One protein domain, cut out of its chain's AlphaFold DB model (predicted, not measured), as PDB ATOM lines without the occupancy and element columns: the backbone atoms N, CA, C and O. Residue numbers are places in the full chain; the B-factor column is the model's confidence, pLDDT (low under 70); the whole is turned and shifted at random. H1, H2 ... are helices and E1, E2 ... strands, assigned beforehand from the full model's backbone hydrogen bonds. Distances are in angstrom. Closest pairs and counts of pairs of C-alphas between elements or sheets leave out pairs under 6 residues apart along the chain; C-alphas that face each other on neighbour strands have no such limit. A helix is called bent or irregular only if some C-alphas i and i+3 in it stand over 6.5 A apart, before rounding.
ATOM      1  N   THR A  12      23.154 -31.740  33.520       86.38
ATOM      2  CA  THR A  12      22.788 -33.086  33.963       86.38
ATOM      3  C   THR A  12      21.514 -33.016  34.796       86.38
ATOM      4  O   THR A  12      21.418 -32.196  35.705       86.38
ATOM      5  N   PHE A  13      20.556 -33.885  34.501       88.12
ATOM      6  CA  PHE A  13      19.233 -33.968  35.106       88.12
ATOM      7  C   PHE A  13      18.985 -35.370  35.645       88.12
ATOM      8  O   PHE A  13      19.586 -36.347  35.190       88.12
ATOM      9  N   ASN A  14      18.047 -35.487  36.579       87.88
ATOM     10  CA  ASN A  14      17.604 -36.785  37.077       87.88
ATOM     11  C   ASN A  14      16.393 -37.314  36.298       87.88
ATOM     12  O   ASN A  14      16.197 -38.525  36.245       87.88
ATOM     13  N   THR A  15      15.610 -36.435  35.665       88.38
ATOM     14  CA  THR A  15      14.397 -36.810  34.926       88.38
ATOM     15  C   THR A  15      14.286 -36.135  33.557       88.38
ATOM     16  O   THR A  15      14.823 -35.051  33.314       88.38
ATOM     17  N   LEU A  16      13.553 -36.786  32.644       83.25
ATOM     18  CA  LEU A  16      13.239 -36.237  31.319       83.25
ATOM     19  C   LEU A  16      12.410 -34.950  31.409       83.25
ATOM     20  O   LEU A  16      12.565 -34.069  30.569       83.25
ATOM     21  N   GLU A  17      11.549 -34.831  32.419       87.06
ATOM     22  CA  GLU A  17      10.707 -33.652  32.624       87.06
ATOM     23  C   GLU A  17      11.536 -32.425  33.027       87.06
ATOM     24  O   GLU A  17      11.344 -31.344  32.462       87.06
ATOM     25  N   GLU A  18      12.520 -32.596  33.919       87.31
ATOM     26  CA  GLU A  18      13.491 -31.547  34.256       87.31
ATOM     27  C   GLU A  18      14.297 -31.119  33.026       87.31
ATOM     28  O   GLU A  18      14.418 -29.927  32.747       87.31
ATOM     29  N   ALA A  19      14.790 -32.086  32.247       85.81
ATOM     30  CA  ALA A  19      15.549 -31.806  31.032       85.81
ATOM     31  C   ALA A  19      14.707 -31.067  29.978       85.81
ATOM     32  O   ALA A  19      15.189 -30.140  29.323       85.81
ATOM     33  N   ASN A  20      13.434 -31.444  29.829       83.50
ATOM     34  CA  ASN A  20      12.511 -30.779  28.918       83.50
ATOM     35  C   ASN A  20      12.183 -29.359  29.393       83.50
ATOM     36  O   ASN A  20      12.208 -28.432  28.589       83.50
ATOM     37  N   THR A  21      11.937 -29.170  30.690       87.31
ATOM     38  CA  THR A  21      11.687 -27.847  31.280       87.31
ATOM     39  C   THR A  21      12.892 -26.933  31.097       87.31
ATOM     40  O   THR A  21      12.742 -25.815  30.615       87.31
ATOM     41  N   TRP A  22      14.097 -27.431  31.370       86.62
ATOM     42  CA  TRP A  22      15.335 -26.702  31.114       86.62
ATOM     43  C   TRP A  22      15.487 -26.326  29.637       86.62
ATOM     44  O   TRP A  22      15.825 -25.184  29.328       86.62
ATOM     45  N   LEU A  23      15.181 -27.247  28.714       81.81
ATOM     46  CA  LEU A  23      15.219 -26.962  27.280       81.81
ATOM     47  C   LEU A  23      14.199 -25.885  26.888       81.81
ATOM     48  O   LEU A  23      14.468 -25.108  25.974       81.81
ATOM     49  N   GLN A  24      13.039 -25.825  27.551       80.25
ATOM     50  CA  GLN A  24      12.027 -24.774  27.372       80.25
ATOM     51  C   GLN A  24      12.452 -23.425  27.986       80.25
ATOM     52  O   GLN A  24      12.102 -22.373  27.452       80.25
ATOM     53  N   ASP A  25      13.261 -23.450  29.038       84.56
ATOM     54  CA  ASP A  25      13.752 -22.253  29.730       84.56
ATOM     55  C   ASP A  25      14.935 -21.578  29.010       84.56
ATOM     56  O   ASP A  25      15.145 -20.377  29.160       84.56
ATOM     57  N   GLN A  26      15.678 -22.307  28.162       77.31
ATOM     58  CA  GLN A  26      16.837 -21.745  27.455       77.31
ATOM     59  C   GLN A  26      16.459 -20.521  26.580       77.31
ATOM     60  O   GLN A  26      15.671 -20.665  25.631       77.31
ATOM     61  N   PRO A  27      17.032 -19.327  26.860       66.56
ATOM     62  CA  PRO A  27      16.658 -18.071  26.203       66.56
ATOM     63  C   PRO A  27      17.229 -17.944  24.785       66.56
ATOM     64  O   PRO A  27      16.548 -17.455  23.884       66.56
ATOM     65  N   GLU A  28      18.448 -18.435  24.560       64.00
ATOM     66  CA  GLU A  28      19.033 -18.581  23.231       64.00
ATOM     67  C   GLU A  28      19.049 -20.061  22.876       64.00
ATOM     68  O   GLU A  28      19.735 -20.823  23.552       64.00
ATOM     69  N   PRO A  29      18.305 -20.503  21.849       57.78
ATOM     70  CA  PRO A  29      18.353 -21.893  21.447       57.78
ATOM     71  C   PRO A  29      19.753 -22.196  20.912       57.78
ATOM     72  O   PRO A  29      20.132 -21.645  19.872       57.78
ATOM     73  N   PRO A  30      20.532 -23.067  21.566       61.44
ATOM     74  CA  PRO A  30      21.746 -23.561  20.959       61.44
ATOM     75  C   PRO A  30      21.355 -24.548  19.852       61.44
ATOM     76  O   PRO A  30      20.366 -25.275  19.972       61.44
ATOM     77  N   ARG A  31      22.111 -24.568  18.746       67.62
ATOM     78  CA  ARG A  31      21.770 -25.387  17.568       67.62
ATOM     79  C   ARG A  31      21.560 -26.855  17.955       67.62
ATOM     80  O   ARG A  31      20.543 -27.435  17.581       67.62
ATOM     81  N   GLN A  32      22.486 -27.419  18.731       74.06
ATOM     82  CA  GLN A  32      22.415 -28.761  19.316       74.06
ATOM     83  C   GLN A  32      23.286 -28.796  20.581       74.06
ATOM     84  O   GLN A  32      24.437 -28.361  20.528       74.06
ATOM     85  N   VAL A  33      22.764 -29.301  21.699       80.50
ATOM     86  CA  VAL A  33      23.523 -29.468  22.955       80.50
ATOM     87  C   VAL A  33      23.294 -30.837  23.560       80.50
ATOM     88  O   VAL A  33      22.208 -31.403  23.462       80.50
ATOM     89  N   PHE A  34      24.328 -31.363  24.203       82.00
ATOM     90  CA  PHE A  34      24.255 -32.624  24.925       82.00
ATOM     91  C   PHE A  34      23.875 -32.360  26.376       82.00
ATOM     92  O   PHE A  34      24.453 -31.485  27.012       82.00
ATOM     93  N   VAL A  35      22.929 -33.125  26.900       85.56
ATOM     94  CA  VAL A  35      22.542 -33.136  28.310       85.56
ATOM     95  C   VAL A  35      22.570 -34.568  28.813       85.56
ATOM     96  O   VAL A  35      22.333 -35.500  28.048       85.56
ATOM     97  N   SER A  36      22.859 -34.773  30.088       86.19
ATOM     98  CA  SER A  36      22.752 -36.094  30.705       86.19
ATOM     99  C   SER A  36      21.456 -36.172  31.501       86.19
ATOM    100  O   SER A  36      21.145 -35.247  32.233       86.19
ATOM    101  N   VAL A  37      20.677 -37.240  31.375       88.56
ATOM    102  CA  VAL A  37      19.438 -37.457  32.132       88.56
ATOM    103  C   VAL A  37      19.491 -38.843  32.749       88.56
ATOM    104  O   VAL A  37      19.647 -39.821  32.026       88.56
ATOM    105  N   ALA A  38      19.400 -38.939  34.076       86.06
ATOM    106  CA  ALA A  38      19.479 -40.202  34.816       86.06
ATOM    107  C   ALA A  38      20.729 -41.056  34.490       86.06
ATOM    108  O   ALA A  38      20.704 -42.279  34.592       86.06
ATOM    109  N   GLY A  39      21.832 -40.415  34.085       84.06
ATOM    110  CA  GLY A  39      23.065 -41.093  33.665       84.06
ATOM    111  C   GLY A  39      23.114 -41.503  32.187       84.06
ATOM    112  O   GLY A  39      24.149 -41.985  31.732       84.06
ATOM    113  N   GLU A  40      22.054 -41.266  31.417       84.50
ATOM    114  CA  GLU A  40      22.039 -41.430  29.962       84.50
ATOM    115  C   GLU A  40      22.289 -40.101  29.245       84.50
ATOM    116  O   GLU A  40      21.920 -39.037  29.730       84.50
ATOM    117  N   TYR A  41      22.900 -40.136  28.062       83.81
ATOM    118  CA  TYR A  41      23.111 -38.933  27.255       83.81
ATOM    119  C   TYR A  41      21.930 -38.676  26.322       83.81
ATOM    120  O   TYR A  41      21.496 -39.557  25.578       83.81
ATOM    121  N   TYR A  42      21.475 -37.431  26.303       84.69
ATOM    122  CA  TYR A  42      20.426 -36.913  25.440       84.69
ATOM    123  C   TYR A  42      20.950 -35.725  24.635       84.69
ATOM    124  O   TYR A  42      21.708 -34.890  25.118       84.69
ATOM    125  N   LEU A  43      20.538 -35.651  23.379       83.06
ATOM    126  CA  LEU A  43      20.791 -34.553  22.470       83.06
ATOM    127  C   LEU A  43      19.548 -33.671  22.426       83.06
ATOM    128  O   LEU A  43      18.512 -34.071  21.893       83.06
ATOM    129  N   ALA A  44      19.660 -32.467  22.966       82.50
ATOM    130  CA  ALA A  44      18.656 -31.439  22.798       82.50
ATOM    131  C   ALA A  44      18.915 -30.688  21.487       82.50
ATOM    132  O   ALA A  44      19.986 -30.110  21.278       82.50
ATOM    133  N   VAL A  45      17.929 -30.711  20.592       78.12
ATOM    134  CA  VAL A  45      17.980 -30.060  19.279       78.12
ATOM    135  C   VAL A  45      16.928 -28.965  19.220       78.12
ATOM    136  O   VAL A  45      15.776 -29.164  19.623       78.12
ATOM    137  N   TYR A  46      17.317 -27.814  18.669       78.56
ATOM    138  CA  TYR A  46      16.385 -26.749  18.334       78.56
ATOM    139  C   TYR A  46      16.213 -26.623  16.822       78.56
ATOM    140  O   TYR A  46      17.104 -26.175  16.096       78.56
ATOM    141  N   HIS A  47      15.025 -26.963  16.334       73.06
ATOM    142  CA  HIS A  47      14.681 -26.773  14.934       73.06
ATOM    143  C   HIS A  47      14.150 -25.356  14.707       73.06
ATOM    144  O   HIS A  47      12.949 -25.121  14.809       73.06
ATOM    145  N   TYR A  48      15.011 -24.415  14.308       70.88
ATOM    146  CA  TYR A  48      14.605 -23.027  14.013       70.88
ATOM    147  C   TYR A  48      13.485 -22.923  12.966       70.88
ATOM    148  O   TYR A  48      12.646 -22.030  13.058       70.88
ATOM    149  N   LYS A  49      13.439 -23.849  11.995       71.25
ATOM    150  CA  LYS A  49      12.433 -23.851  10.915       71.25
ATOM    151  C   LYS A  49      11.011 -24.087  11.429       71.25
ATOM    152  O   LYS A  49      10.075 -23.512  10.893       71.25
ATOM    153  N   VAL A  50      10.861 -24.919  12.458       77.81
ATOM    154  CA  VAL A  50       9.560 -25.280  13.050       77.81
ATOM    155  C   VAL A  50       9.411 -24.779  14.491       77.81
ATOM    156  O   VAL A  50       8.405 -25.049  15.133       77.81
ATOM    157  N   LYS A  51      10.419 -24.056  15.004       74.50
ATOM    158  CA  LYS A  51      10.569 -23.645  16.411       74.50
ATOM    159  C   LYS A  51      10.331 -24.795  17.400       74.50
ATOM    160  O   LYS A  51       9.873 -24.571  18.517       74.50
ATOM    161  N   LEU A  52      10.649 -26.019  16.982       77.88
ATOM    162  CA  LEU A  52      10.430 -27.230  17.764       77.88
ATOM    163  C   LEU A  52      11.683 -27.537  18.583       77.88
ATOM    164  O   LEU A  52      12.794 -27.579  18.049       77.88
ATOM    165  N   ARG A  53      11.471 -27.773  19.875       79.62
ATOM    166  CA  ARG A  53      12.464 -28.270  20.828       79.62
ATOM    167  C   ARG A  53      12.235 -29.765  21.000       79.62
ATOM    168  O   ARG A  53      11.115 -30.162  21.315       79.62
ATOM    169  N   ALA A  54      13.262 -30.574  20.774       79.50
ATOM    170  CA  ALA A  54      13.178 -32.020  20.938       79.50
ATOM    171  C   ALA A  54      14.423 -32.552  21.652       79.50
ATOM    172  O   ALA A  54      15.539 -32.118  21.365       79.50
ATOM    173  N   LEU A  55      14.221 -33.498  22.571       81.38
ATOM    174  CA  LEU A  55      15.292 -34.293  23.161       81.38
ATOM    175  C   LEU A  55      15.309 -35.672  22.509       81.38
ATOM    176  O   LEU A  55      14.301 -36.377  22.502       81.38
ATOM    177  N   TYR A  56      16.472 -36.064  22.006       80.38
ATOM    178  CA  TYR A  56      16.711 -37.390  21.456       80.38
ATOM    179  C   TYR A  56      17.728 -38.119  22.326       80.38
ATOM    180  O   TYR A  56      18.799 -37.568  22.558       80.38
ATOM    181  N   PRO A  57      17.471 -39.350  22.788       78.50
ATOM    182  CA  PRO A  57      18.524 -40.136  23.424       78.50
ATOM    183  C   PRO A  57      19.677 -40.313  22.429       78.50
ATOM    184  O   PRO A  57      19.445 -40.636  21.260       78.50
ATOM    185  N   VAL A  58      20.922 -40.094  22.857       73.44
ATOM    186  CA  VAL A  58      22.105 -40.173  21.976       73.44
ATOM    187  C   VAL A  58      22.246 -41.566  21.359       73.44
ATOM    188  O   VAL A  58      22.620 -41.684  20.191       73.44
ATOM    189  N   SER A  59      21.803 -42.598  22.083       66.44
ATOM    190  CA  SER A  59      21.643 -43.973  21.593       66.44
ATOM    191  C   SER A  59      20.806 -44.074  20.304       66.44
ATOM    192  O   SER A  59      21.023 -44.978  19.503       66.44
ATOM    193  N   MET A  60      19.876 -43.138  20.065       58.12
ATOM    194  CA  MET A  60      19.115 -43.005  18.812       58.12
ATOM    195  C   MET A  60      19.623 -41.867  17.912       58.12
ATOM    196  O   MET A  60      19.543 -41.990  16.691       58.12
ATOM    197  N   ALA A  61      20.164 -40.778  18.471       56.09
ATOM    198  CA  ALA A  61      20.582 -39.598  17.705       56.09
ATOM    199  C   ALA A  61      21.741 -39.877  16.730       56.09
ATOM    200  O   ALA A  61      21.776 -39.288  15.647       56.09
ATOM    201  N   ALA A  62      22.630 -40.829  17.049       54.00
ATOM    202  CA  ALA A  62      23.662 -41.304  16.118       54.00
ATOM    203  C   ALA A  62      23.068 -41.871  14.810       54.00
ATOM    204  O   ALA A  62      23.719 -41.854  13.769       54.00
ATOM    205  N   LYS A  63      21.808 -42.324  14.840       46.12
ATOM    206  CA  LYS A  63      21.081 -42.827  13.670       46.12
ATOM    207  C   LYS A  63      20.340 -41.722  12.903       46.12
ATOM    208  O   LYS A  63      20.072 -41.887  11.718       46.12
ATOM    209  N   SER A  64      20.020 -40.600  13.552       46.00
ATOM    210  CA  SER A  64      19.211 -39.512  12.977       46.00
ATOM    211  C   SER A  64      20.043 -38.406  12.322       46.00
ATOM    212  O   SER A  64      19.575 -37.792  11.369       46.00
ATOM    213  N   ALA A  65      21.287 -38.177  12.765       51.16
ATOM    214  CA  ALA A  65      22.190 -37.206  12.132       51.16
ATOM    215  C   ALA A  65      22.697 -37.651  10.741       51.16
ATOM    216  O   ALA A  65      23.163 -36.826   9.965       51.16
TER     217      ALA A  65
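This is residues 12 to 65 of the 75 residues of an uncharacterized protein of Hyalangium minutum (UniProt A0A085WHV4). A strongly twisted sheet of three strands forms the middle layer, with the longer helix H1 laid slantwise over one face and the short helix H2, which follows the last strand directly, over the other. The printed part has 54 residues with two named helices and three named strands, in the order H1 E1 E2 E3 H2. The sheet's order is E1 - E2 - E3, all antiparallel, and the class is mixed, helices and strands. The whole is compact, with a radius of gyration of the C-alphas of 10.6 A, and flat, spanning 30 by 26 by 13 A.

Begin with the sheet at E2, residues 40 to 47, which runs 22.2 A from C-alpha 40 at (22.039, -41.430, 29.962) to C-alpha 47 at (14.681, -26.773, 14.934). Beside it look for E1, residues 32 to 37, 15.8 A long, and E3, residues 52 to 57, 16.3 A long. Find C-alpha 16 at (13.239, -36.237, 31.319); from there H1, residues 16 to 25, runs 14.1 A. H2, residues 58 to 64, covers 9.5 A and ends with C-alpha 64 at (19.211, -39.512, 12.977). It is neither bent nor irregular, but only just: C-alphas 59 and 62 are 6.4 A apart.

E1, E2 and E3 form a meander, each strand the antiparallel neighbour of the one before, with E2 as the inner strand. In the hairpin E1 and E2, N 35 and O 42 are within hydrogen-bond range at 2.8 A. In the hairpin E2 and E3, look at N 43 and O 56, 2.7 A apart. The sheet is only just strongly twisted, its C-alphas lying up to 4.1 A off the best plane. Residues 12 to 13 pair, parallel, with residues 36 to 37 of E1. H1 is on the sheet at a height of 7.7 A, over E3 and only just over E2, with 3 of its C-alphas falling there. It runs slantwise to the strands, at 38 degrees to E3 on the local plane. The closest C-alphas of H1 and E1 are those of Leu 16 and Val 37, 6.4 A apart. H2 is on the opposite face at a height of 7.6 A, only just over E3, with 3 C-alphas falling there, and only just along the strands, at 29 degrees to E3 on the local plane. The closest C-alphas of E2 and H2 are those of Tyr 42 and Val 58, 5.0 A apart. H1 and H2 are apart. Every O i to N i+4 pair of H1 is within hydrogen-bond range, against 2 of 3 in H2.

The two C-alphas farthest apart are those of Gly 39 and Lys 49, at 30.5 A. The printed part has no cut and no long link. The mean pLDDT of the printed part is 76.5; look for values under 70 at residues 27 to 31 and 59 to 65.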